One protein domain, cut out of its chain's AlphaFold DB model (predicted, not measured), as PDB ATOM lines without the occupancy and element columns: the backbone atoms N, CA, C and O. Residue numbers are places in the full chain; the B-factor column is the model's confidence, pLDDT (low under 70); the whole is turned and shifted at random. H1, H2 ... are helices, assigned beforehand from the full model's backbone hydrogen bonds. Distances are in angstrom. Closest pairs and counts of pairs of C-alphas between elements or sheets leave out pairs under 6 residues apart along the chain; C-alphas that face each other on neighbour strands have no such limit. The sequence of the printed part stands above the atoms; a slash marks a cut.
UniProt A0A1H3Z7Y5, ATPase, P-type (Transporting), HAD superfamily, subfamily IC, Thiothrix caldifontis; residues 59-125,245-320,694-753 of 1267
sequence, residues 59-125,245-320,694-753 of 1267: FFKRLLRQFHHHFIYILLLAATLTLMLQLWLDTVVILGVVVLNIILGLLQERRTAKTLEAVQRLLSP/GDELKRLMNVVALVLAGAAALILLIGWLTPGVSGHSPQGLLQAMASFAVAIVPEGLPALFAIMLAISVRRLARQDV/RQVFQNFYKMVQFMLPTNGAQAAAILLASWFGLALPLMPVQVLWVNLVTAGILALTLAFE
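This is residues 59 to 125, 245 to 320 and 694 to 753 of the 1267 residues of the protein "ATPase, P-type (Transporting), HAD superfamily, subfamily IC" of Thiothrix caldifontis (UniProt A0A1H3Z7Y5). Seven helices, H2 to H8, run lengthwise in a rod-shaped bundle, and the short H1 is set steeply across H3 on the bundle's outside. H2 and H3 make a hairpin along one side, H4 covers part of H5 and H7 on another, and residues 120 to 125 stick out at one end. The printed part has 203 residues with eight named helices, H1 to H8 in chain order, and no named strand: the class is all helix. It is only just compact, close to loose, with a radius of gyration of the C-alphas of 19.5 A and spans of 73 by 36 by 26 A.

H1, residues 59 to 67, touches H3, residues 88 to 123, at a steep tilt of 58 degrees; their closest C-alphas, Gln 66 and Ile 102, are 5.8 A apart. H2, residues 70 to 84, forms a hairpin with H3, closest at C-alphas Ala 79 and Thr 91, 4.9 A. H4, residues 245 to 272, forms a hairpin with H5, residues 281 to 295, closest at C-alphas Ala 263 and Met 288, 6.1 A. H6, residues 300 to 316, touches H3, closest at C-alphas Thr 112 and Ala 309, 6.3 A. H7, residues 694 to 724, and H8, residues 732 to 752, form a hairpin, closest at C-alphas Met 703 and Ala 747, 5.7 A. O i to N i+4 pairs are within hydrogen-bond range throughout H2, H4, H5 and H6, and in H1 for 4 of 5, H3 30 of 32, H7 25 of 27 and H8 11 of 17.

H1 begins at C-alpha 59 (218.974, 248.919, 309.559), and H8 ends at C-alpha 752 (203.405, 262.510, 285.740). From first to last C-alpha H3 measures 53.2 A, H7 44.9 A and H4 40.2 A.

Residues 126 to 244 and 321 to 693 are not printed, with C-alpha gaps of 31.4 A and 15.3 A. Of the links printed whole, none is long. pLDDT is under 70 at residues 108 to 125 and 274 to 278.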
ATOM      1  N   PHE A  59     220.336 249.278 309.988       74.25
ATOM      2  CA  PHE A  59     218.974 248.919 309.559       74.25
ATOM      3  C   PHE A  59     217.922 249.134 310.667       74.25
ATOM      4  O   PHE A  59     216.875 249.715 310.406       74.25
ATOM      5  N   PHE A  60     218.269 248.793 311.914       76.62
ATOM      6  CA  PHE A  60     217.460 249.038 313.109       76.62
ATOM      7  C   PHE A  60     217.206 250.518 313.432       76.62
ATOM      8  O   PHE A  60     216.073 250.883 313.717       76.62
ATOM      9  N   LYS A  61     218.215 251.393 313.357       78.75
ATOM     10  CA  LYS A  61     218.045 252.836 313.600       78.75
ATOM     11  C   LYS A  61     217.190 253.489 312.508       78.75
ATOM     12  O   LYS A  61     216.350 254.323 312.826       78.75
ATOM     13  N   ARG A  62     217.337 253.072 311.241       73.50
ATOM     14  CA  ARG A  62     216.432 253.496 310.151       73.50
ATOM     15  C   ARG A  62     215.004 253.020 310.379       73.50
ATOM     16  O   ARG A  62     214.086 253.822 310.282       73.50
ATOM     17  N   LEU A  63     214.831 251.753 310.753       78.75
ATOM     18  CA  LEU A  63     213.530 251.187 311.105       78.75
ATOM     19  C   LEU A  63     212.857 251.990 312.233       78.75
ATOM     20  O   LEU A  63     211.722 252.418 312.070       78.75
ATOM     21  N   LEU A  64     213.570 252.270 313.330       80.44
ATOM     22  CA  LEU A  64     213.074 253.091 314.446       80.44
ATOM     23  C   LEU A  64     212.751 254.536 314.042       80.44
ATOM     24  O   LEU A  64     211.808 255.126 314.569       80.44
ATOM     25  N   ARG A  65     213.503 255.113 313.100       77.62
ATOM     26  CA  ARG A  65     213.230 256.462 312.593       77.62
ATOM     27  C   ARG A  65     211.908 256.528 311.831       77.62
ATOM     28  O   ARG A  65     211.218 257.533 311.946       77.62
ATOM     29  N   GLN A  66     211.526 255.460 311.124       78.06
ATOM     30  CA  GLN A  66     210.227 255.401 310.447       78.06
ATOM     31  C   GLN A  66     209.067 255.530 311.449       78.06
ATOM     32  O   GLN A  66     208.116 256.248 311.165       78.06
ATOM     33  N   PHE A  67     209.183 254.961 312.659       74.94
ATOM     34  CA  PHE A  67     208.175 255.115 313.725       74.94
ATOM     35  C   PHE A  67     208.003 256.554 314.228       74.94
ATOM     36  O   PHE A  67     206.946 256.879 314.757       74.94
ATOM     37  N   HIS A  68     209.003 257.423 314.050       70.31
ATOM     38  CA  HIS A  68     208.938 258.820 314.491       70.31
ATOM     39  C   HIS A  68     208.190 259.735 313.511       70.31
ATOM     40  O   HIS A  68     208.151 260.952 313.696       70.31
ATOM     41  N   HIS A  69     207.581 259.177 312.464       71.62
ATOM     42  CA  HIS A  69     206.728 259.938 311.567       71.62
ATOM     43  C   HIS A  69     205.386 260.249 312.251       71.62
ATOM     44  O   HIS A  69     204.682 259.338 312.680       71.62
ATOM     45  N   HIS A  70     204.986 261.523 312.311       70.31
ATOM     46  CA  HIS A  70     203.783 261.973 313.037       70.31
ATOM     47  C   HIS A  70     202.495 261.203 312.675       70.31
ATOM     48  O   HIS A  70     201.659 260.961 313.540       70.31
ATOM     49  N   PHE A  71     202.346 260.770 311.419       72.38
ATOM     50  CA  PHE A  71     201.204 259.959 310.966       72.38
ATOM     51  C   PHE A  71     201.151 258.571 311.605       72.38
ATOM     52  O   PHE A  71     200.069 258.080 311.916       72.38
ATOM     53  N   ILE A  72     202.310 257.961 311.865       79.88
ATOM     54  CA  ILE A  72     202.370 256.672 312.550       79.88
ATOM     55  C   ILE A  72     201.911 256.829 313.996       79.88
ATOM     56  O   ILE A  72     201.198 255.960 314.478       79.88
ATOM     57  N   TYR A  73     202.209 257.943 314.671       82.62
ATOM     58  CA  TYR A  73     201.683 258.174 316.021       82.62
ATOM     59  C   TYR A  73     200.157 258.261 316.060       82.62
ATOM     60  O   TYR A  73     199.548 257.692 316.962       82.62
ATOM     61  N   ILE A  74     199.530 258.902 315.069       77.88
ATOM     62  CA  ILE A  74     198.064 258.969 314.980       77.88
ATOM     63  C   ILE A  74     197.475 257.574 314.715       77.88
ATOM     64  O   ILE A  74     196.508 257.185 315.366       77.88
ATOM     65  N   LEU A  75     198.087 256.786 313.825       81.06
ATOM     66  CA  LEU A  75     197.647 255.414 313.549       81.06
ATOM     67  C   LEU A  75     197.862 254.467 314.730       81.06
ATOM     68  O   LEU A  75     197.008 253.632 315.010       81.06
ATOM     69  N   LEU A  76     198.974 254.605 315.454       86.31
ATOM     70  CA  LEU A  76     199.238 253.851 316.678       86.31
ATOM     71  C   LEU A  76     198.247 254.227 317.780       86.31
ATOM     72  O   LEU A  76     197.780 253.342 318.495       86.31
ATOM     73  N   LEU A  77     197.876 255.507 317.890       83.81
ATOM     74  CA  LEU A  77     196.805 255.942 318.781       83.81
ATOM     75  C   LEU A  77     195.480 255.276 318.383       83.81
ATOM     76  O   LEU A  77     194.865 254.636 319.228       83.81
ATOM     77  N   ALA A  78     195.083 255.328 317.107       82.56
ATOM     78  CA  ALA A  78     193.866 254.673 316.620       82.56
ATOM     79  C   ALA A  78     193.873 253.149 316.862       82.56
ATOM     80  O   ALA A  78     192.883 252.607 317.348       82.56
ATOM     81  N   ALA A  79     194.996 252.468 316.608       86.69
ATOM     82  CA  ALA A  79     195.170 251.041 316.893       86.69
ATOM     83  C   ALA A  79     195.070 250.726 318.394       86.69
ATOM     84  O   ALA A  79     194.516 249.701 318.779       86.69
ATOM     85  N   THR A  80     195.588 251.610 319.250       87.25
ATOM     86  CA  THR A  80     195.484 251.462 320.709       87.25
ATOM     87  C   THR A  80     194.030 251.600 321.157       87.25
ATOM     88  O   THR A  80     193.561 250.792 321.955       87.25
ATOM     89  N   LEU A  81     193.294 252.570 320.603       81.69
ATOM     90  CA  LEU A  81     191.876 252.764 320.907       81.69
ATOM     91  C   LEU A  81     191.034 251.554 320.470       81.69
ATOM     92  O   LEU A  81     190.218 251.077 321.254       81.69
ATOM     93  N   THR A  82     191.260 251.000 319.273       80.69
ATOM     94  CA  THR A  82     190.543 249.791 318.815       80.69
ATOM     95  C   THR A  82     190.910 248.548 319.625       80.69
ATOM     96  O   THR A  82     190.039 247.728 319.916       80.69
ATOM     97  N   LEU A  83     192.165 248.437 320.075       86.56
ATOM     98  CA  LEU A  83     192.607 247.336 320.932       86.56
ATOM     99  C   LEU A  83     191.916 247.373 322.302       86.56
ATOM    100  O   LEU A  83     191.478 246.335 322.795       86.56
ATOM    101  N   MET A  84     191.773 248.562 322.899       82.12
ATOM    102  CA  MET A  84     191.041 248.744 324.162       82.12
ATOM    103  C   MET A  84     189.569 248.323 324.049       82.12
ATOM    104  O   MET A  84     188.985 247.871 325.032       82.12
ATOM    105  N   LEU A  85     188.989 248.425 322.850       76.81
ATOM    106  CA  LEU A  85     187.626 247.990 322.535       76.81
ATOM    107  C   LEU A  85     187.501 246.499 322.201       76.81
ATOM    108  O   LEU A  85     186.397 246.043 321.925       76.81
ATOM    109  N   GLN A  86     188.604 245.745 322.205       83.69
ATOM    110  CA  GLN A  86     188.644 244.347 321.758       83.69
ATOM    111  C   GLN A  86     188.235 244.163 320.280       83.69
ATOM    112  O   GLN A  86     187.813 243.078 319.874       83.69
ATOM    113  N   LEU A  87     188.411 245.197 319.447       81.06
ATOM    114  CA  LEU A  87     188.208 245.141 317.995       81.06
ATOM    115  C   LEU A  87     189.456 244.563 317.309       81.06
ATOM    116  O   LEU A  87     190.194 245.257 316.611       81.06
ATOM    117  N   TRP A  88     189.707 243.268 317.530       83.31
ATOM    118  CA  TRP A  88     190.939 242.588 317.106       83.31
ATOM    119  C   TRP A  88     191.236 242.723 315.609       83.31
ATOM    120  O   TRP A  88     192.390 242.928 315.235       83.31
ATOM    121  N   LEU A  89     190.207 242.625 314.759       80.12
ATOM    122  CA  LEU A  89     190.361 242.737 313.308       80.12
ATOM    123  C   LEU A  89     190.837 244.142 312.913       80.12
ATOM    124  O   LEU A  89     191.852 244.271 312.229       80.12
ATOM    125  N   ASP A  90     190.171 245.185 313.420       79.00
ATOM    126  CA  ASP A  90     190.531 246.580 313.150       79.00
ATOM    127  C   ASP A  90     191.954 246.890 313.631       79.00
ATOM    128  O   ASP A  90     192.751 247.471 312.893       79.00
ATOM    129  N   THR A  91     192.321 246.454 314.841       86.31
ATOM    130  CA  THR A  91     193.676 246.645 315.379       86.31
ATOM    131  C   THR A  91     194.740 245.978 314.509       86.31
ATOM    132  O   THR A  91     195.751 246.606 314.188       86.31
ATOM    133  N   VAL A  92     194.534 244.716 314.117       87.62
ATOM    134  CA  VAL A  92     195.499 243.967 313.296       87.62
ATOM    135  C   VAL A  92     195.658 244.610 311.924       87.62
ATOM    136  O   VAL A  92     196.785 244.717 311.439       87.62
ATOM    137  N   VAL A  93     194.572 245.086 311.311       81.94
ATOM    138  CA  VAL A  93     194.643 245.744 310.003       81.94
ATOM    139  C   VAL A  93     195.342 247.103 310.094       81.94
ATOM    140  O   VAL A  93     196.242 247.358 309.294       81.94
ATOM    141  N   ILE A  94     195.018 247.941 311.088       83.12
ATOM    142  CA  ILE A  94     195.706 249.231 311.289       83.12
ATOM    143  C   ILE A  94     197.208 249.001 311.526       83.12
ATOM    144  O   ILE A  94     198.039 249.641 310.882       83.12
ATOM    145  N   LEU A  95     197.583 248.045 312.387       87.69
ATOM    146  CA  LEU A  95     198.990 247.682 312.611       87.69
ATOM    147  C   LEU A  95     199.656 247.130 311.344       87.69
ATOM    148  O   LEU A  95     200.807 247.461 311.063       87.69
ATOM    149  N   GLY A  96     198.938 246.327 310.557       84.75
ATOM    150  CA  GLY A  96     199.401 245.830 309.263       84.75
ATOM    151  C   GLY A  96     199.711 246.964 308.286       84.75
ATOM    152  O   GLY A  96     200.759 246.943 307.640       84.75
ATOM    153  N   VAL A  97     198.861 247.994 308.232       79.00
ATOM    154  CA  VAL A  97     199.105 249.201 307.429       79.00
ATOM    155  C   VAL A  97     200.287 250.005 307.965       79.00
ATOM    156  O   VAL A  97     201.122 250.441 307.177       79.00
ATOM    157  N   VAL A  98     200.433 250.148 309.284       83.44
ATOM    158  CA  VAL A  98     201.622 250.781 309.883       83.44
ATOM    159  C   VAL A  98     202.898 250.047 309.458       83.44
ATOM    160  O   VAL A  98     203.851 250.684 309.007       83.44
ATOM    161  N   VAL A  99     202.915 248.713 309.521       85.38
ATOM    162  CA  VAL A  99     204.049 247.894 309.063       85.38
ATOM    163  C   VAL A  99     204.291 248.073 307.564       85.38
ATOM    164  O   VAL A  99     205.437 248.265 307.154       85.38
ATOM    165  N   LEU A 100     203.238 248.059 306.744       79.75
ATOM    166  CA  LEU A 100     203.342 248.296 305.306       79.75
ATOM    167  C   LEU A 100     203.932 249.682 305.012       79.75
ATOM    168  O   LEU A 100     204.855 249.779 304.208       79.75
ATOM    169  N   ASN A 101     203.481 250.728 305.705       76.56
ATOM    170  CA  ASN A 101     204.003 252.089 305.583       76.56
ATOM    171  C   ASN A 101     205.477 252.172 305.988       76.56
ATOM    172  O   ASN A 101     206.264 252.801 305.286       76.56
ATOM    173  N   ILE A 102     205.886 251.480 307.055       82.38
ATOM    174  CA  ILE A 102     207.295 251.389 307.460       82.38
ATOM    175  C   ILE A 102     208.128 250.684 306.379       82.38
ATOM    176  O   ILE A 102     209.211 251.156 306.029       82.38
ATOM    177  N   ILE A 103     207.639 249.574 305.814       81.19
ATOM    178  CA  ILE A 103     208.324 248.842 304.736       81.19
ATOM    179  C   ILE A 103     208.441 249.715 303.485       81.19
ATOM    180  O   ILE A 103     209.524 249.809 302.901       81.19
ATOM    181  N   LEU A 104     207.347 250.360 303.073       70.38
ATOM    182  CA  LEU A 104     207.321 251.280 301.940       70.38
ATOM    183  C   LEU A 104     208.279 252.450 302.175       70.38
ATOM    184  O   LEU A 104     209.068 252.745 301.282       70.38
ATOM    185  N   GLY A 105     208.297 253.032 303.377       71.38
ATOM    186  CA  GLY A 105     209.233 254.081 303.780       71.38
ATOM    187  C   GLY A 105     210.694 253.633 303.685       71.38
ATOM    188  O   GLY A 105     211.512 254.316 303.070       71.38
ATOM    189  N   LEU A 106     211.030 252.433 304.173       76.88
ATOM    190  CA  LEU A 106     212.381 251.861 304.054       76.88
ATOM    191  C   LEU A 106     212.783 251.576 302.599       76.88
ATOM    192  O   LEU A 106     213.942 251.766 302.215       76.88
ATOM    193  N   LEU A 107     211.849 251.085 301.779       72.19
ATOM    194  CA  LEU A 107     212.076 250.846 300.352       72.19
ATOM    195  C   LEU A 107     212.262 252.161 299.589       72.19
ATOM    196  O   LEU A 107     213.134 252.236 298.718       72.19
ATOM    197  N   GLN A 108     211.475 253.186 299.922       65.06
ATOM    198  CA  GLN A 108     211.578 254.535 299.373       65.06
ATOM    199  C   GLN A 108     212.919 255.162 299.736       65.06
ATOM    200  O   GLN A 108     213.661 255.544 298.834       65.06
ATOM    201  N   GLU A 109     213.293 255.155 301.017       68.88
ATOM    202  CA  GLU A 109     214.573 255.675 301.506       68.88
ATOM    203  C   GLU A 109     215.752 255.036 300.753       68.88
ATOM    204  O   GLU A 109     216.641 255.731 300.263       68.88
ATOM    205  N   ARG A 110     215.717 253.710 300.543       68.81
ATOM    206  CA  ARG A 110     216.738 252.995 299.757       68.81
ATOM    207  C   ARG A 110     216.763 253.392 298.280       68.81
ATOM    208  O   ARG A 110     217.847 253.499 297.713       68.81
ATOM    209  N   ARG A 111     215.608 253.539 297.621       63.56
ATOM    210  CA  ARG A 111     215.540 253.901 296.189       63.56
ATOM    211  C   ARG A 111     216.011 255.330 295.952       63.56
ATOM    212  O   ARG A 111     216.776 255.565 295.017       63.56
ATOM    213  N   THR A 112     215.588 256.249 296.809       59.91
ATOM    214  CA  THR A 112     215.997 257.649 296.769       59.91
ATOM    215  C   THR A 112     217.503 257.766 297.000       59.91
ATOM    216  O   THR A 112     218.192 258.353 296.168       59.91
ATOM    217  N   ALA A 113     218.038 257.091 298.026       65.19
ATOM    218  CA  ALA A 113     219.476 257.057 298.296       65.19
ATOM    219  C   ALA A 113     220.286 256.488 297.118       65.19
ATOM    220  O   ALA A 113     221.258 257.101 296.695       65.19
ATOM    221  N   LYS A 114     219.852 255.368 296.521       63.94
ATOM    222  CA  LYS A 114     220.519 254.781 295.341       63.94
ATOM    223  C   LYS A 114     220.514 255.703 294.124       63.94
ATOM    224  O   LYS A 114     221.479 255.713 293.367       63.94
ATOM    225  N   THR A 115     219.416 256.427 293.906       56.62
ATOM    226  CA  THR A 115     219.299 257.371 292.786       56.62
ATOM    227  C   THR A 115     220.274 258.528 292.976       56.62
ATOM    228  O   THR A 115     220.958 258.902 292.032       56.62
ATOM    229  N   LEU A 116     220.394 259.023 294.209       59.56
ATOM    230  CA  LEU A 116     221.332 260.080 294.558       59.56
ATOM    231  C   LEU A 116     222.791 259.615 294.449       59.56
ATOM    232  O   LEU A 116     223.605 260.298 293.842       59.56
ATOM    233  N   GLU A 117     223.104 258.426 294.964       63.66
ATOM    234  CA  GLU A 117     224.452 257.850 294.928       63.66
ATOM    235  C   GLU A 117     224.929 257.602 293.488       63.66
ATOM    236  O   GLU A 117     226.066 257.915 293.139       63.66
ATOM    237  N   ALA A 118     224.058 257.072 292.622       57.66
ATOM    238  CA  ALA A 118     224.382 256.846 291.215       57.66
ATOM    239  C   ALA A 118     224.681 258.153 290.467       57.66
ATOM    240  O   ALA A 118     225.536 258.165 289.584       57.66
ATOM    241  N   VAL A 119     223.988 259.235 290.833       54.03
ATOM    242  CA  VAL A 119     224.216 260.573 290.285       54.03
ATOM    243  C   VAL A 119     225.526 261.145 290.839       54.03
ATOM    244  O   VAL A 119     226.385 261.526 290.054       54.03
ATOM    245  N   GLN A 120     225.754 261.107 292.158       59.75
ATOM    246  CA  GLN A 120     226.962 261.639 292.818       59.75
ATOM    247  C   GLN A 120     228.280 261.039 292.305       59.75
ATOM    248  O   GLN A 120     229.260 261.769 292.173       59.75
ATOM    249  N   ARG A 121     228.306 259.750 291.943       58.44
ATOM    250  CA  ARG A 121     229.509 259.087 291.392       58.44
ATOM    251  C   ARG A 121     230.060 259.746 290.119       58.44
ATOM    252  O   ARG A 121     231.239 259.570 289.822       58.44
ATOM    253  N   LEU A 122     229.242 260.510 289.389       50.72
ATOM    254  CA  LEU A 122     229.647 261.228 288.174       50.72
ATOM    255  C   LEU A 122     230.555 262.446 288.444       50.72
ATOM    256  O   LEU A 122     231.167 262.939 287.503       50.72
ATOM    257  N   LEU A 123     230.669 262.908 289.698       52.25
ATOM    258  CA  LEU A 123     231.489 264.061 290.111       52.25
ATOM    259  C   LEU A 123     232.665 263.668 291.012       52.25
ATOM    260  O   LEU A 123     233.117 264.477 291.819       52.25
ATOM    261  N   SER A 124     233.130 262.420 290.924       59.78
ATOM    262  CA  SER A 124     234.259 261.984 291.749       59.78
ATOM    263  C   SER A 124     235.456 262.916 291.489       59.78
ATOM    264  O   SER A 124     235.857 263.024 290.326       59.78
ATOM    265  N   PRO A 125     235.989 263.602 292.520       65.81
ATOM    266  CA  PRO A 125     237.066 264.574 292.368       65.81
ATOM    267  C   PRO A 125     238.256 263.951 291.632       65.81
ATOM    268  O   PRO A 125     238.499 262.752 291.781       65.81
ATOM    269  N   GLY A 245     208.437 271.478 302.840       75.50
ATOM    270  CA  GLY A 245     208.625 270.823 304.132       75.50
ATOM    271  C   GLY A 245     207.967 271.601 305.275       75.50
ATOM    272  O   GLY A 245     207.244 271.026 306.090       75.50
ATOM    273  N   ASP A 246     208.154 272.917 305.313       76.19
ATOM    274  CA  ASP A 246     207.541 273.788 306.318       76.19
ATOM    275  C   ASP A 246     206.038 273.958 306.107       76.19
ATOM    276  O   ASP A 246     205.262 273.987 307.067       76.19
ATOM    277  N   GLU A 247     205.599 273.998 304.857       75.88
ATOM    278  CA  GLU A 247     204.184 274.084 304.531       75.88
ATOM    279  C   GLU A 247     203.438 272.776 304.855       75.88
ATOM    280  O   GLU A 247     202.314 272.805 305.359       75.88
ATOM    281  N   LEU A 248     204.097 271.623 304.686       76.75
ATOM    282  CA  LEU A 248     203.611 270.327 305.151       76.75
ATOM    283  C   LEU A 248     203.514 270.290 306.681       76.75
ATOM    284  O   LEU A 248     202.485 269.867 307.203       76.75
ATOM    285  N   LYS A 249     204.521 270.791 307.413       78.12
ATOM    286  CA  LYS A 249     204.445 270.921 308.883       78.12
ATOM    287  C   LYS A 249     203.256 271.787 309.311       78.12
ATOM    288  O   LYS A 249     202.530 271.417 310.230       78.12
ATOM    289  N   ARG A 250     203.013 272.920 308.638       80.31
ATOM    290  CA  ARG A 250     201.843 273.779 308.906       80.31
ATOM    291  C   ARG A 250     200.532 273.043 308.661       80.31
ATOM    292  O   ARG A 250     199.662 273.077 309.527       80.31
ATOM    293  N   LEU A 251     200.405 272.351 307.527       80.31
ATOM    294  CA  LEU A 251     199.236 271.524 307.223       80.31
ATOM    295  C   LEU A 251     199.013 270.465 308.313       80.31
ATOM    296  O   LEU A 251     197.891 270.290 308.780       80.31
ATOM    297  N   MET A 252     200.079 269.804 308.762       76.31
ATOM    298  CA  MET A 252     200.018 268.790 309.816       76.31
ATOM    299  C   MET A 252     199.579 269.372 311.163       76.31
ATOM    300  O   MET A 252     198.753 268.762 311.838       76.31
ATOM    301  N   ASN A 253     200.057 270.562 311.528       80.94
ATOM    302  CA  ASN A 253     199.610 271.254 312.739       80.94
ATOM    303  C   ASN A 253     198.116 271.608 312.671       80.94
ATOM    304  O   ASN A 253     197.403 271.458 313.661       80.94
ATOM    305  N   VAL A 254     197.621 272.030 311.500       82.81
ATOM    306  CA  VAL A 254     196.187 272.286 311.282       82.81
ATOM    307  C   VAL A 254     195.377 270.995 311.403       82.81
ATOM    308  O   VAL A 254     194.382 270.976 312.121       82.81
ATOM    309  N   VAL A 255     195.809 269.903 310.764       82.19
ATOM    310  CA  VAL A 255     195.140 268.592 310.863       82.19
ATOM    311  C   VAL A 255     195.103 268.099 312.310       82.19
ATOM    312  O   VAL A 255     194.057 267.644 312.764       82.19
ATOM    313  N   ALA A 256     196.200 268.237 313.060       80.94
ATOM    314  CA  ALA A 256     196.252 267.870 314.473       80.94
ATOM    315  C   ALA A 256     195.271 268.694 315.324       80.94
ATOM    316  O   ALA A 256     194.584 268.140 316.180       80.94
ATOM    317  N   LEU A 257     195.157 270.002 315.060       84.31
ATOM    318  CA  LEU A 257     194.193 270.872 315.737       84.31
ATOM    319  C   LEU A 257     192.742 270.479 315.414       84.31
ATOM    320  O   LEU A 257     191.918 270.401 316.323       84.31
ATOM    321  N   VAL A 258     192.431 270.200 314.143       85.19
ATOM    322  CA  VAL A 258     191.095 269.739 313.725       85.19
ATOM    323  C   VAL A 258     190.772 268.383 314.350       85.19
ATOM    324  O   VAL A 258     189.659 268.194 314.830       85.19
ATOM    325  N   LEU A 259     191.742 267.467 314.413       84.25
ATOM    326  CA  LEU A 259     191.598 266.175 315.077       84.25
ATOM    327  C   LEU A 259     191.292 266.320 316.566       84.25
ATOM    328  O   LEU A 259     190.353 265.697 317.054       84.25
ATOM    329  N   ALA A 260     192.036 267.170 317.276       82.62
ATOM    330  CA  ALA A 260     191.783 267.445 318.686       82.62
ATOM    331  C   ALA A 260     190.394 268.073 318.906       82.62
ATOM    332  O   ALA A 260     189.667 267.654 319.804       82.62
ATOM    333  N   GLY A 261     190.001 269.034 318.060       86.06
ATOM    334  CA  GLY A 261     188.683 269.669 318.117       86.06
ATOM    335  C   GLY A 261     187.536 268.692 317.847       86.06
ATOM    336  O   GLY A 261     186.561 268.669 318.591       86.06
ATOM    337  N   ALA A 262     187.672 267.841 316.830       83.44
ATOM    338  CA  ALA A 262     186.704 266.803 316.492       83.44
ATOM    339  C   ALA A 262     186.594 265.728 317.582       83.44
ATOM    340  O   ALA A 262     185.490 265.349 317.954       83.44
ATOM    341  N   ALA A 263     187.719 265.273 318.140       83.69
ATOM    342  CA  ALA A 263     187.732 264.339 319.262       83.69
ATOM    343  C   ALA A 263     187.014 264.923 320.489       83.69
ATOM    344  O   ALA A 263     186.164 264.257 321.075       83.69
ATOM    345  N   ALA A 264     187.305 266.181 320.842       84.75
ATOM    346  CA  ALA A 264     186.610 266.878 321.920       84.75
ATOM    347  C   ALA A 264     185.105 267.003 321.640       84.75
ATOM    348  O   ALA A 264     184.302 266.825 322.549       84.75
ATOM    349  N   LEU A 265     184.725 267.254 320.386       83.81
ATOM    350  CA  LEU A 265     183.331 267.345 319.965       83.81
ATOM    351  C   LEU A 265     182.602 265.998 320.070       83.81
ATOM    352  O   LEU A 265     181.520 265.953 320.639       83.81
ATOM    353  N   ILE A 266     183.197 264.900 319.589       83.25
ATOM    354  CA  ILE A 266     182.623 263.546 319.691       83.25
ATOM    355  C   ILE A 266     182.446 263.147 321.163       83.25
ATOM    356  O   ILE A 266     181.397 262.627 321.540       83.25
ATOM    357  N   LEU A 267     183.441 263.432 322.011       81.88
ATOM    358  CA  LEU A 267     183.352 263.183 323.452       81.88
ATOM    359  C   LEU A 267     182.280 264.046 324.124       81.88
ATOM    360  O   LEU A 267     181.555 263.552 324.982       81.88
ATOM    361  N   LEU A 268     182.164 265.316 323.728       82.81
ATOM    362  CA  LEU A 268     181.133 266.220 324.231       82.81
ATOM    363  C   LEU A 268     179.735 265.728 323.852       82.81
ATOM    364  O   LEU A 268     178.864 265.719 324.712       82.81
ATOM    365  N   ILE A 269     179.528 265.283 322.609       77.88
ATOM    366  CA  ILE A 269     178.256 264.696 322.159       77.88
ATOM    367  C   ILE A 269     177.939 263.467 323.004       77.88
ATOM    368  O   ILE A 269     176.897 263.432 323.640       77.88
ATOM    369  N   GLY A 270     178.875 262.521 323.111       77.19
ATOM    370  CA  GLY A 270     178.685 261.324 323.931       77.19
ATOM    371  C   GLY A 270     178.384 261.610 325.402       77.19
ATOM    372  O   GLY A 270     177.626 260.877 326.032       77.19
ATOM    373  N   TRP A 271     178.956 262.684 325.954       78.12
ATOM    374  CA  TRP A 271     178.657 263.137 327.311       78.12
ATOM    375  C   TRP A 271     177.283 263.807 327.430       78.12
ATOM    376  O   TRP A 271     176.619 263.642 328.451       78.12
ATOM    377  N   LEU A 272     176.859 264.560 326.411       79.69
ATOM    378  CA  LEU A 272     175.578 265.266 326.386       79.69
ATOM    379  C   LEU A 272     174.396 264.350 326.059       79.69
ATOM    380  O   LEU A 272     173.306 264.637 326.536       79.69
ATOM    381  N   THR A 273     174.593 263.269 325.297       76.62
ATOM    382  CA  THR A 273     173.535 262.345 324.840       76.62
ATOM    383  C   THR A 273     173.694 260.905 325.366       76.62
ATOM    384  O   THR A 273     173.716 259.956 324.572       76.62
ATOM    385  N   PRO A 274     173.807 260.681 326.694       65.25
ATOM    386  CA  PRO A 274     173.870 259.333 327.245       65.25
ATOM    387  C   PRO A 274     172.499 258.646 327.114       65.25
ATOM    388  O   PRO A 274     171.594 258.923 327.893       65.25
ATOM    389  N   GLY A 275     172.347 257.747 326.135       62.34
ATOM    390  CA  GLY A 275     171.116 256.960 325.930       62.34
ATOM    391  C   GLY A 275     170.689 256.800 324.470       62.34
ATOM    392  O   GLY A 275     170.002 255.838 324.142       62.34
ATOM    393  N   VAL A 276     171.159 257.676 323.579       69.50
ATOM    394  CA  VAL A 276     170.830 257.615 322.149       69.50
ATOM    395  C   VAL A 276     171.478 256.388 321.498       69.50
ATOM    396  O   VAL A 276     172.679 256.122 321.652       69.50
ATOM    397  N   SER A 277     170.671 255.636 320.745       55.56
ATOM    398  CA  SER A 277     171.126 254.499 319.941       55.56
ATOM    399  C   SER A 277     172.259 254.943 319.011       55.56
ATOM    400  O   SER A 277     172.085 255.866 318.227       55.56
ATOM    401  N   GLY A 278     173.435 254.317 319.125       60.31
ATOM    402  CA  GLY A 278     174.635 254.672 318.349       60.31
ATOM    403  C   GLY A 278     175.729 255.409 319.134       60.31
ATOM    404  O   GLY A 278     176.907 255.236 318.823       60.31
ATOM    405  N   HIS A 279     175.405 256.111 320.229       76.62
ATOM    406  CA  HIS A 279     176.388 256.799 321.094       76.62
ATOM    407  C   HIS A 279     176.952 255.917 322.214       76.62
ATOM    408  O   HIS A 279     177.339 256.399 323.281       76.62
ATOM    409  N   SER A 280     177.033 254.605 321.988       78.62
ATOM    410  CA  SER A 280     177.719 253.721 322.932       78.62
ATOM    411  C   SER A 280     179.190 254.148 323.085       78.62
ATOM    412  O   SER A 280     179.796 254.603 322.108       78.62
ATOM    413  N   PRO A 281     179.825 253.962 324.260       76.31
ATOM    414  CA  PRO A 281     181.252 254.251 324.428       76.31
ATOM    415  C   PRO A 281     182.129 253.559 323.375       76.31
ATOM    416  O   PRO A 281     183.138 254.110 322.941       76.31
ATOM    417  N   GLN A 282     181.709 252.371 322.926       76.50
ATOM    418  CA  GLN A 282     182.354 251.624 321.849       76.50
ATOM    419  C   GLN A 282     182.175 252.311 320.486       76.50
ATOM    420  O   GLN A 282     183.162 252.512 319.782       76.50
ATOM    421  N   GLY A 283     180.954 252.729 320.138       79.25
ATOM    422  CA  GLY A 283     180.646 253.421 318.881       79.25
ATOM    423  C   GLY A 283     181.320 254.789 318.765       79.25
ATOM    424  O   GLY A 283     181.911 255.100 317.734       79.25
ATOM    425  N   LEU A 284     181.334 255.573 319.848       81.44
ATOM    426  CA  LEU A 284     182.036 256.859 319.913       81.44
ATOM    427  C   LEU A 284     183.547 256.693 319.735       81.44
ATOM    428  O   LEU A 284     184.181 257.446 318.997       81.44
ATOM    429  N   LEU A 285     184.136 255.686 320.382       78.81
ATOM    430  CA  LEU A 285     185.566 255.436 320.271       78.81
ATOM    431  C   LEU A 285     185.943 254.873 318.884       78.81
ATOM    432  O   LEU A 285     186.981 255.243 318.330       78.81
ATOM    433  N   GLN A 286     185.068 254.070 318.270       79.81
ATOM    434  CA  GLN A 286     185.195 253.631 316.876       79.81
ATOM    435  C   GLN A 286     185.062 254.798 315.883       79.81
ATOM    436  O   GLN A 286     185.810 254.862 314.904       79.81
ATOM    437  N   ALA A 287     184.175 255.758 316.147       83.56
ATOM    438  CA  ALA A 287     184.066 256.992 315.378       83.56
ATOM    439  C   ALA A 287     185.331 257.854 315.493       83.56
ATOM    440  O   ALA A 287     185.839 258.328 314.477       83.56
ATOM    441  N   MET A 288     185.896 258.000 316.699       83.75
ATOM    442  CA  MET A 288     187.164 258.710 316.908       83.75
ATOM    443  C   MET A 288     188.314 258.056 316.133       83.75
ATOM    444  O   MET A 288     189.077 258.758 315.469       83.75
ATOM    445  N   ALA A 289     188.422 256.723 316.172       82.69
ATOM    446  CA  ALA A 289     189.422 255.984 315.402       82.69
ATOM    447  C   ALA A 289     189.215 256.151 313.886       82.69
ATOM    448  O   ALA A 289     190.167 256.457 313.169       82.69
ATOM    449  N   SER A 290     187.975 256.026 313.401       85.06
ATOM    450  CA  SER A 290     187.636 256.218 311.983       85.06
ATOM    451  C   SER A 290     187.983 257.632 311.512       85.06
ATOM    452  O   SER A 290     188.587 257.808 310.456       85.06
ATOM    453  N   PHE A 291     187.640 258.648 312.308       87.75
ATOM    454  CA  PHE A 291     187.908 260.048 311.995       87.75
ATOM    455  C   PHE A 291     189.410 260.348 311.953       87.75
ATOM    456  O   PHE A 291     189.881 261.019 311.033       87.75
ATOM    457  N   ALA A 292     190.167 259.823 312.924       85.06
ATOM    458  CA  ALA A 292     191.617 259.980 312.991       85.06
ATOM    459  C   ALA A 292     192.309 259.437 311.737       85.06
ATOM    460  O   ALA A 292     193.201 260.089 311.203       85.06
ATOM    461  N   VAL A 293     191.862 258.285 311.235       85.12
ATOM    462  CA  VAL A 293     192.361 257.703 309.984       85.12
ATOM    463  C   VAL A 293     191.896 258.512 308.763       85.12
ATOM    464  O   VAL A 293     192.672 258.752 307.841       85.12
ATOM    465  N   ALA A 294     190.644 258.977 308.747       88.19
ATOM    466  CA  ALA A 294     190.057 259.654 307.589       88.19
ATOM    467  C   ALA A 294     190.697 261.009 307.279       88.19
ATOM    468  O   ALA A 294     190.901 261.343 306.111       88.19
ATOM    469  N   ILE A 295     191.019 261.796 308.307       84.88
ATOM    470  CA  ILE A 295     191.541 263.153 308.118       84.88
ATOM    471  C   ILE A 295     193.019 263.173 307.705       84.88
ATOM    472  O   ILE A 295     193.488 264.147 307.112       84.88
ATOM    473  N   VAL A 296     193.766 262.107 307.991       81.12
ATOM    474  CA  VAL A 296     195.217 262.071 307.813       81.12
ATOM    475  C   VAL A 296     195.595 261.735 306.360       81.12
ATOM    476  O   VAL A 296     195.236 260.676 305.851       81.12
ATOM    477  N   PRO A 297     196.359 262.595 305.657       76.75
ATOM    478  CA  PRO A 297     196.818 262.320 304.295       76.75
ATOM    479  C   PRO A 297     198.100 261.470 304.304       76.75
ATOM    480  O   PRO A 297     199.193 261.943 303.992       76.75
ATOM    481  N   GLU A 298     197.968 260.196 304.672       73.88
ATOM    482  CA  GLU A 298     199.081 259.260 304.924       73.88
ATOM    483  C   GLU A 298     200.027 259.089 303.726       73.88
ATOM    484  O   GLU A 298     201.245 259.000 303.889       73.88
ATOM    485  N   GLY A 299     199.477 259.076 302.507       72.38
ATOM    486  CA  GLY A 299     200.245 258.871 301.277       72.38
ATOM    487  C   GLY A 299     201.046 260.092 300.815       72.38
ATOM    488  O   GLY A 299     201.945 259.955 299.987       72.38
ATOM    489  N   LEU A 300     200.758 261.287 301.331       80.62
ATOM    490  CA  LEU A 300     201.236 262.541 300.746       80.62
ATOM    491  C   LEU A 300     202.765 262.745 300.839       80.62
ATOM    492  O   LEU A 300     203.365 263.054 299.806       80.62
ATOM    493  N   PRO A 301     203.451 262.511 301.982       75.69
ATOM    494  CA  PRO A 301     204.914 262.635 302.049       75.69
ATOM    495  C   PRO A 301     205.635 261.614 301.168       75.69
ATOM    496  O   PRO A 301     206.617 261.936 300.498       75.69
ATOM    497  N   ALA A 302     205.127 260.381 301.148       76.31
ATOM    498  CA  ALA A 302     205.662 259.292 300.341       76.31
ATOM    499  C   ALA A 302     205.568 259.613 298.842       76.31
ATOM    500  O   ALA A 302     206.547 259.488 298.103       76.31
ATOM    501  N   LEU A 303     204.396 260.064 298.392       81.06
ATOM    502  CA  LEU A 303     204.169 260.447 297.003       81.06
ATOM    503  C   LEU A 303     204.998 261.668 296.600       81.06
ATOM    504  O   LEU A 303     205.527 261.698 295.488       81.06
ATOM    505  N   PHE A 304     205.175 262.634 297.502       80.94
ATOM    506  CA  PHE A 304     206.047 263.782 297.271       80.94
ATOM    507  C   PHE A 304     207.514 263.368 297.082       80.94
ATOM    508  O   PHE A 304     208.149 263.773 296.107       80.94
ATOM    509  N   ALA A 305     208.039 262.484 297.937       77.31
ATOM    510  CA  ALA A 305     209.394 261.954 297.789       77.31
ATOM    511  C   ALA A 305     209.584 261.202 296.457       77.31
ATOM    512  O   ALA A 305     210.615 261.345 295.796       77.31
ATOM    513  N   ILE A 306     208.577 260.429 296.032       80.44
ATOM    514  CA  ILE A 306     208.578 259.745 294.729       80.44
ATOM    515  C   ILE A 306     208.577 260.760 293.578       80.44
ATOM    516  O   ILE A 306     209.340 260.593 292.627       80.44
ATOM    517  N   MET A 307     207.761 261.812 293.664       84.31
ATOM    518  CA  MET A 307     207.695 262.879 292.663       84.31
ATOM    519  C   MET A 307     209.053 263.572 292.493       84.31
ATOM    520  O   MET A 307     209.557 263.646 291.372       84.31
ATOM    521  N   LEU A 308     209.691 263.983 293.594       82.94
ATOM    522  CA  LEU A 308     211.033 264.575 293.575       82.94
ATOM    523  C   LEU A 308     212.066 263.635 292.943       82.94
ATOM    524  O   LEU A 308     212.850 264.054 292.092       82.94
ATOM    525  N   ALA A 309     212.046 262.349 293.305       82.00
ATOM    526  CA  ALA A 309     212.962 261.362 292.737       82.00
ATOM    527  C   ALA A 309     212.775 261.191 291.215       82.00
ATOM    528  O   ALA A 309     213.755 261.046 290.478       82.00
ATOM    529  N   ILE A 310     211.529 261.228 290.726       83.56
ATOM    530  CA  ILE A 310     211.218 261.186 289.289       83.56
ATOM    531  C   ILE A 310     211.767 262.431 288.581       83.56
ATOM    532  O   ILE A 310     212.397 262.289 287.528       83.56
ATOM    533  N   SER A 311     211.571 263.624 289.147       85.50
ATOM    534  CA  SER A 311     212.064 264.880 288.570       85.50
ATOM    535  C   SER A 311     213.586 264.951 288.542       85.50
ATOM    536  O   SER A 311     214.159 265.266 287.503       85.50
ATOM    537  N   VAL A 312     214.271 264.526 289.606       85.00
ATOM    538  CA  VAL A 312     215.743 264.443 289.631       85.00
ATOM    539  C   VAL A 312     216.272 263.491 288.566       85.00
ATOM    540  O   VAL A 312     217.226 263.809 287.859       85.00
ATOM    541  N   ARG A 313     215.619 262.341 288.373       83.81
ATOM    542  CA  ARG A 313     215.986 261.412 287.297       83.81
ATOM    543  C   ARG A 313     215.786 262.026 285.908       83.81
ATOM    544  O   ARG A 313     216.522 261.684 284.983       83.81
ATOM    545  N   ARG A 314     214.773 262.876 285.733       85.62
ATOM    546  CA  ARG A 314     214.502 263.564 284.467       85.62
ATOM    547  C   ARG A 314     215.539 264.654 284.193       85.62
ATOM    548  O   ARG A 314     216.072 264.678 283.089       85.62
ATOM    549  N   LEU A 315     215.891 265.444 285.206       88.94
ATOM    550  CA  LEU A 315     216.957 266.446 285.143       88.94
ATOM    551  C   LEU A 315     218.315 265.820 284.823       88.94
ATOM    552  O   LEU A 315     218.998 266.277 283.911       88.94
ATOM    553  N   ALA A 316     218.649 264.694 285.459       85.88
ATOM    554  CA  ALA A 316     219.888 263.973 285.174       85.88
ATOM    555  C   ALA A 316     219.977 263.494 283.711       85.88
ATOM    556  O   ALA A 316     221.060 263.451 283.137       85.88
ATOM    557  N   ARG A 317     218.844 263.158 283.072       86.81
ATOM    558  CA  ARG A 317     218.791 262.816 281.634       86.81
ATOM    559  C   ARG A 317     218.949 264.027 280.711       86.81
ATOM    560  O   ARG A 317     219.156 263.836 279.519       86.81
ATOM    561  N   GLN A 318     218.799 265.230 281.247       86.25
ATOM    562  CA  GLN A 318     218.955 266.506 280.555       86.25
ATOM    563  C   GLN A 318     220.254 267.208 280.973       86.25
ATOM    564  O   GLN A 318     220.347 268.427 280.872       86.25
ATOM    565  N   ASP A 319     221.245 266.446 281.451       85.81
ATOM    566  CA  ASP A 319     222.573 266.946 281.821       85.81
ATOM    567  C   ASP A 319     222.568 267.966 282.986       85.81
ATOM    568  O   ASP A 319     223.538 268.694 283.194       85.81
ATOM    569  N   VAL A 320     221.498 267.976 283.793       89.62
ATOM    570  CA  VAL A 320     221.404 268.718 285.059       89.62
ATOM    571  C   VAL A 320     221.547 267.745 286.217       89.62
ATOM    572  O   VAL A 320     220.678 266.910 286.476       89.62
ATOM    573  N   ARG A 694     209.276 274.156 289.295       82.94
ATOM    574  CA  ARG A 694     207.923 274.742 289.238       82.94
ATOM    575  C   ARG A 694     206.859 273.685 288.948       82.94
ATOM    576  O   ARG A 694     205.784 273.719 289.547       82.94
ATOM    577  N   GLN A 695     207.155 272.725 288.072       82.50
ATOM    578  CA  GLN A 695     206.260 271.610 287.773       82.50
ATOM    579  C   GLN A 695     206.051 270.699 288.988       82.50
ATOM    580  O   GLN A 695     204.909 270.340 289.275       82.50
ATOM    581  N   VAL A 696     207.113 270.353 289.725       84.25
ATOM    582  CA  VAL A 696     207.010 269.579 290.976       84.25
ATOM    583  C   VAL A 696     206.093 270.291 291.962       84.25
ATOM    584  O   VAL A 696     205.168 269.677 292.488       84.25
ATOM    585  N   PHE A 697     206.298 271.595 292.166       80.25
ATOM    586  CA  PHE A 697     205.476 272.381 293.079       80.25
ATOM    587  C   PHE A 697     203.995 272.380 292.660       80.25
ATOM    588  O   PHE A 697     203.107 272.111 293.470       80.25
ATOM    589  N   GLN A 698     203.708 272.627 291.378       79.81
ATOM    590  CA  GLN A 698     202.339 272.617 290.849       79.81
ATOM    591  C   GLN A 698     201.678 271.240 290.971       79.81
ATOM    592  O   GLN A 698     200.517 271.143 291.368       79.81
ATOM    593  N   ASN A 699     202.403 270.169 290.653       85.44
ATOM    594  CA  ASN A 699     201.887 268.806 290.733       85.44
ATOM    595  C   ASN A 699     201.648 268.378 292.185       85.44
ATOM    596  O   ASN A 699     200.642 267.727 292.473       85.44
ATOM    597  N   PHE A 700     202.508 268.803 293.111       84.62
ATOM    598  CA  PHE A 700     202.280 268.633 294.542       84.62
ATOM    599  C   PHE A 700     201.008 269.359 294.993       84.62
ATOM    600  O   PHE A 700     200.179 268.778 295.692       84.62
ATOM    601  N   TYR A 701     200.774 270.584 294.516       82.56
ATOM    602  CA  TYR A 701     199.544 271.314 294.818       82.56
ATOM    603  C   TYR A 701     198.285 270.615 294.291       82.56
ATOM    604  O   TYR A 701     197.284 270.529 294.999       82.56
ATOM    605  N   LYS A 702     198.337 270.056 293.076       85.00
ATOM    606  CA  LYS A 702     197.242 269.241 292.521       85.00
ATOM    607  C   LYS A 702     196.986 267.994 293.367       85.00
ATOM    608  O   LYS A 702     195.839 267.641 293.606       85.00
ATOM    609  N   MET A 703     198.044 267.346 293.852       88.06
ATOM    610  CA  MET A 703     197.948 266.178 294.732       88.06
ATOM    611  C   MET A 703     197.290 266.524 296.073       88.06
ATOM    612  O   MET A 703     196.404 265.807 296.531       88.06
ATOM    613  N   VAL A 704     197.654 267.663 296.657       87.19
ATOM    614  CA  VAL A 704     197.024 268.235 297.856       87.19
ATOM    615  C   VAL A 704     195.544 268.553 297.596       87.19
ATOM    616  O   VAL A 704     194.683 268.131 298.368       87.19
ATOM    617  N   GLN A 705     195.229 269.231 296.483       86.62
ATOM    618  CA  GLN A 705     193.858 269.530 296.038       86.62
ATOM    619  C   GLN A 705     193.025 268.278 295.768       86.62
ATOM    620  O   GLN A 705     191.803 268.338 295.862       86.62
ATOM    621  N   PHE A 706     193.662 267.168 295.411       90.69
ATOM    622  CA  PHE A 706     193.005 265.888 295.207       90.69
ATOM    623  C   PHE A 706     192.702 265.193 296.540       90.69
ATOM    624  O   PHE A 706     191.555 264.850 296.808       90.69
ATOM    625  N   MET A 707     193.717 265.028 297.394       90.19
ATOM    626  CA  MET A 707     193.604 264.234 298.619       90.19
ATOM    627  C   MET A 707     192.756 264.915 299.698       90.19
ATOM    628  O   MET A 707     191.849 264.288 300.244       90.19
ATOM    629  N   LEU A 708     192.990 266.203 299.985       89.50
ATOM    630  CA  LEU A 708     192.332 266.896 301.103       89.50
ATOM    631  C   LEU A 708     190.797 266.890 301.023       89.50
ATOM    632  O   LEU A 708     190.183 266.540 302.028       89.50
ATOM    633  N   PRO A 709     190.145 267.221 299.890       90.62
ATOM    634  CA  PRO A 709     188.684 267.184 299.815       90.62
ATOM    635  C   PRO A 709     188.105 265.784 299.977       90.62
ATOM    636  O   PRO A 709     187.052 265.621 300.588       90.62
ATOM    637  N   THR A 710     188.807 264.766 299.480       91.06
ATOM    638  CA  THR A 710     188.359 263.374 299.590       91.06
ATOM    639  C   THR A 710     188.494 262.844 301.019       91.06
ATOM    640  O   THR A 710     187.593 262.162 301.500       91.06
ATOM    641  N   ASN A 711     189.551 263.229 301.738       91.75
ATOM    642  CA  ASN A 711     189.708 262.969 303.172       91.75
ATOM    643  C   ASN A 711     188.675 263.756 303.990       91.75
ATOM    644  O   ASN A 711     188.064 263.220 304.910       91.75
ATOM    645  N   GLY A 712     188.425 265.012 303.608       91.50
ATOM    646  CA  GLY A 712     187.405 265.866 304.207       91.50
ATOM    647  C   GLY A 712     186.002 265.265 304.109       91.50
ATOM    648  O   GLY A 712     185.278 265.282 305.098       91.50
ATOM    649  N   ALA A 713     185.637 264.676 302.965       92.75
ATOM    650  CA  ALA A 713     184.352 263.994 302.784       92.75
ATOM    651  C   ALA A 713     184.187 262.801 303.736       92.75
ATOM    652  O   ALA A 713     183.156 262.668 304.389       92.75
ATOM    653  N   GLN A 714     185.220 261.959 303.847       93.25
ATOM    654  CA  GLN A 714     185.227 260.795 304.740       93.25
ATOM    655  C   GLN A 714     185.116 261.227 306.207       93.25
ATOM    656  O   GLN A 714     184.265 260.734 306.947       93.25
ATOM    657  N   ALA A 715     185.938 262.197 306.609       91.62
ATOM    658  CA  ALA A 715     185.948 262.755 307.954       91.62
ATOM    659  C   ALA A 715     184.594 263.395 308.314       91.62
ATOM    660  O   ALA A 715     184.067 263.160 309.400       91.62
ATOM    661  N   ALA A 716     183.996 264.152 307.389       90.81
ATOM    662  CA  ALA A 716     182.679 264.754 307.577       90.81
ATOM    663  C   ALA A 716     181.560 263.705 307.659       90.81
ATOM    664  O   ALA A 716     180.669 263.849 308.490       90.81
ATOM    665  N   ALA A 717     181.619 262.632 306.862       90.62
ATOM    666  CA  ALA A 717     180.627 261.556 306.902       90.62
ATOM    667  C   ALA A 717     180.633 260.844 308.259       90.62
ATOM    668  O   ALA A 717     179.576 260.611 308.841       90.62
ATOM    669  N   ILE A 718     181.825 260.571 308.798       89.88
ATOM    670  CA  ILE A 718     181.997 259.978 310.129       89.88
ATOM    671  C   ILE A 718     181.502 260.933 311.219       89.88
ATOM    672  O   ILE A 718     180.771 260.504 312.111       89.88
ATOM    673  N   LEU A 719     181.857 262.223 311.147       87.00
ATOM    674  CA  LEU A 719     181.395 263.216 312.123       87.00
ATOM    675  C   LEU A 719     179.878 263.364 312.129       87.00
ATOM    676  O   LEU A 719     179.293 263.374 313.205       87.00
ATOM    677  N   LEU A 720     179.242 263.468 310.960       86.25
ATOM    678  CA  LEU A 720     177.790 263.615 310.876       86.25
ATOM    679  C   LEU A 720     177.066 262.351 311.332       86.25
ATOM    680  O   LEU A 720     176.121 262.458 312.107       86.25
ATOM    681  N   ALA A 721     177.531 261.166 310.927       84.50
ATOM    682  CA  ALA A 721     176.963 259.914 311.421       84.50
ATOM    683  C   ALA A 721     177.052 259.838 312.953       84.50
ATOM    684  O   ALA A 721     176.062 259.555 313.620       84.50
ATOM    685  N   SER A 722     178.203 260.216 313.516       82.62
ATOM    686  CA  SER A 722     178.402 260.271 314.969       82.62
ATOM    687  C   SER A 722     177.547 261.340 315.640       82.62
ATOM    688  O   SER A 722     177.090 261.134 316.754       82.62
ATOM    689  N   TRP A 723     177.312 262.481 314.993       82.19
ATOM    690  CA  TRP A 723     176.467 263.547 315.531       82.19
ATOM    691  C   TRP A 723     175.010 263.102 315.659       82.19
ATOM    692  O   TRP A 723     174.378 263.345 316.681       82.19
ATOM    693  N   PHE A 724     174.493 262.417 314.640       78.19
ATOM    694  CA  PHE A 724     173.099 261.976 314.580       78.19
ATOM    695  C   PHE A 724     172.852 260.584 315.183       78.19
ATOM    696  O   PHE A 724     171.725 260.102 315.125       78.19
ATOM    697  N   GLY A 725     173.875 259.924 315.740       74.56
ATOM    698  CA  GLY A 725     173.749 258.557 316.266       74.56
ATOM    699  C   GLY A 725     173.516 257.496 315.178       74.56
ATOM    700  O   GLY A 725     173.047 256.399 315.458       74.56
ATOM    701  N   LEU A 726     173.834 257.808 313.919       81.56
ATOM    702  CA  LEU A 726     173.650 256.899 312.791       81.56
ATOM    703  C   LEU A 726     174.766 255.851 312.736       81.56
ATOM    704  O   LEU A 726     175.885 256.063 313.215       81.56
ATOM    705  N   ALA A 727     174.485 254.726 312.077       84.19
ATOM    706  CA  ALA A 727     175.512 253.742 311.771       84.19
ATOM    707  C   ALA A 727     176.629 254.374 310.924       84.19
ATOM    708  O   ALA A 727     176.369 255.112 309.973       84.19
ATOM    709  N   LEU A 728     177.886 254.063 311.257       86.69
ATOM    710  CA  LEU A 728     179.032 254.590 310.519       86.69
ATOM    711  C   LEU A 728     178.988 254.111 309.053       86.69
ATOM    712  O   LEU A 728     179.020 252.891 308.826       86.69
ATOM    713  N   PRO A 729     178.967 255.036 308.070       88.75
ATOM    714  CA  PRO A 729     178.911 254.689 306.649       88.75
ATOM    715  C   PRO A 729     180.237 254.114 306.142       88.75
ATOM    716  O   PRO A 729     180.266 253.443 305.115       88.75
ATOM    717  N   LEU A 730     181.337 254.377 306.856       90.44
ATOM    718  CA  LEU A 730     182.683 253.909 306.540       90.44
ATOM    719  C   LEU A 730     183.379 253.449 307.826       90.44
ATOM    720  O   LEU A 730     183.409 254.179 308.816       90.44
ATOM    721  N   MET A 731     183.962 252.252 307.790       87.00
ATOM    722  CA  MET A 731     184.763 251.687 308.886       87.00
ATOM    723  C   MET A 731     186.231 252.158 308.807       87.00
ATOM    724  O   MET A 731     186.708 252.450 307.706       87.00
ATOM    725  N   PRO A 732     187.014 252.158 309.909       84.44
ATOM    726  CA  PRO A 732     188.419 252.592 309.879       84.44
ATOM    727  C   PRO A 732     189.261 251.854 308.826       84.44
ATOM    728  O   PRO A 732     190.041 252.451 308.088       84.44
ATOM    729  N   VAL A 733     189.066 250.540 308.721       84.62
ATOM    730  CA  VAL A 733     189.787 249.658 307.792       84.62
ATOM    731  C   VAL A 733     189.429 249.938 306.325       84.62
ATOM    732  O   VAL A 733     190.280 249.853 305.438       84.62
ATOM    733  N   GLN A 734     188.188 250.346 306.068       90.31
ATOM    734  CA  GLN A 734     187.695 250.748 304.751       90.31
ATOM    735  C   GLN A 734     188.261 252.117 304.331       90.31
ATOM    736  O   GLN A 734     188.691 252.290 303.192       90.31
ATOM    737  N   VAL A 735     188.343 253.063 305.268       89.38
ATOM    738  CA  VAL A 735     188.996 254.370 305.076       89.38
ATOM    739  C   VAL A 735     190.486 254.201 304.744       89.38
ATOM    740  O   VAL A 735     190.983 254.840 303.818       89.38
ATOM    741  N   LEU A 736     191.199 253.294 305.428       85.25
ATOM    742  CA  LEU A 736     192.603 252.980 305.112       85.25
ATOM    743  C   LEU A 736     192.779 252.485 303.673       85.25
ATOM    744  O   LEU A 736     193.708 252.907 302.982       85.25
ATOM    745  N   TRP A 737     191.891 251.601 303.205       89.56
ATOM    746  CA  TRP A 737     191.917 251.112 301.824       89.56
ATOM    747  C   TRP A 737     191.795 252.263 300.821       89.56
ATOM    748  O   TRP A 737     192.589 252.363 299.880       89.56
ATOM    749  N   VAL A 738     190.849 253.171 301.064       91.44
ATOM    750  CA  VAL A 738     190.648 254.352 300.226       91.44
ATOM    751  C   VAL A 738     191.884 255.258 300.241       91.44
ATOM    752  O   VAL A 738     192.391 255.637 299.187       91.44
ATOM    753  N   ASN A 739     192.398 255.611 301.419       88.00
ATOM    754  CA  ASN A 739     193.460 256.610 301.542       88.00
ATOM    755  C   ASN A 739     194.819 256.097 301.037       88.00
ATOM    756  O   ASN A 739     195.555 256.839 300.377       88.00
ATOM    757  N   LEU A 740     195.152 254.832 301.303       83.19
ATOM    758  CA  LEU A 740     196.455 254.266 300.957       83.19
ATOM    759  C   LEU A 740     196.495 253.677 299.545       83.19
ATOM    760  O   LEU A 740     197.476 253.873 298.823       83.19
ATOM    761  N   VAL A 741     195.451 252.940 299.148       88.00
ATOM    762  CA  VAL A 741     195.451 252.176 297.894       88.00
ATOM    763  C   VAL A 741     194.818 252.987 296.775       88.00
ATOM    764  O   VAL A 741     195.514 253.335 295.821       88.00
ATOM    765  N   THR A 742     193.527 253.319 296.870       92.31
ATOM    766  CA  THR A 742     192.826 253.969 295.748       92.31
ATOM    767  C   THR A 742     193.340 255.391 295.541       92.31
ATOM    768  O   THR A 742     193.875 255.701 294.475       92.31
ATOM    769  N   ALA A 743     193.285 256.238 296.570       91.25
ATOM    770  CA  ALA A 743     193.754 257.616 296.501       91.25
ATOM    771  C   ALA A 743     195.265 257.689 296.246       91.25
ATOM    772  O   ALA A 743     195.700 258.530 295.464       91.25
ATOM    773  N   GLY A 744     196.063 256.790 296.832       89.38
ATOM    774  CA  GLY A 744     197.508 256.729 296.606       89.38
ATOM    775  C   GLY A 744     197.883 256.452 295.145       89.38
ATOM    776  O   GLY A 744     198.685 257.188 294.561       89.38
ATOM    777  N   ILE A 745     197.277 255.429 294.529       91.62
ATOM    778  CA  ILE A 745     197.518 255.067 293.120       91.62
ATOM    779  C   ILE A 745     197.038 256.181 292.180       91.62
ATOM    780  O   ILE A 745     197.762 256.553 291.256       91.62
ATOM    781  N   LEU A 746     195.846 256.735 292.429       92.88
ATOM    782  CA  LEU A 746     195.281 257.831 291.636       92.88
ATOM    783  C   LEU A 746     196.119 259.108 291.747       92.88
ATOM    784  O   LEU A 746     196.463 259.718 290.743       92.88
ATOM    785  N   ALA A 747     196.512 259.499 292.955       91.19
ATOM    786  CA  ALA A 747     197.305 260.699 293.172       91.19
ATOM    787  C   ALA A 747     198.697 260.599 292.535       91.19
ATOM    788  O   ALA A 747     199.212 261.597 292.033       91.19
ATOM    789  N   LEU A 748     199.307 259.408 292.507       89.12
ATOM    790  CA  LEU A 748     200.612 259.203 291.877       89.12
ATOM    791  C   LEU A 748     200.609 259.594 290.391       89.12
ATOM    792  O   LEU A 748     201.637 260.041 289.880       89.12
ATOM    793  N   THR A 749     199.472 259.499 289.693       90.50
ATOM    794  CA  THR A 749     199.390 259.921 288.285       90.50
ATOM    795  C   THR A 749     199.635 261.417 288.125       90.50
ATOM    796  O   THR A 749     200.166 261.828 287.095       90.50
ATOM    797  N   LEU A 750     199.313 262.223 289.146       88.12
ATOM    798  CA  LEU A 750     199.533 263.670 289.152       88.12
ATOM    799  C   LEU A 750     201.023 264.030 289.149       88.12
ATOM    800  O   LEU A 750     201.388 265.076 288.624       88.12
ATOM    801  N   ALA A 751     201.901 263.143 289.632       84.06
ATOM    802  CA  ALA A 751     203.351 263.321 289.519       84.06
ATOM    803  C   ALA A 751     203.847 263.278 288.060       84.06
ATOM    804  O   ALA A 751     204.902 263.828 287.746       84.06
ATOM    805  N   PHE A 752     203.086 262.639 287.163       84.81
ATOM    806  CA  PHE A 752     203.405 262.510 285.740       84.81
ATOM    807  C   PHE A 752     202.695 263.544 284.858       84.81
ATOM    808  O   PHE A 752     202.903 263.537 283.643       84.81
ATOM    809  N   GLU A 753     201.891 264.442 285.436       82.25
ATOM    810  CA  GLU A 753     201.288 265.535 284.675       82.25
ATOM    811  C   GLU A 753     202.366 266.474 284.149       82.25
ATOM    812  O   GLU A 753     203.294 266.856 284.872       82.25
TER     813      GLU A 753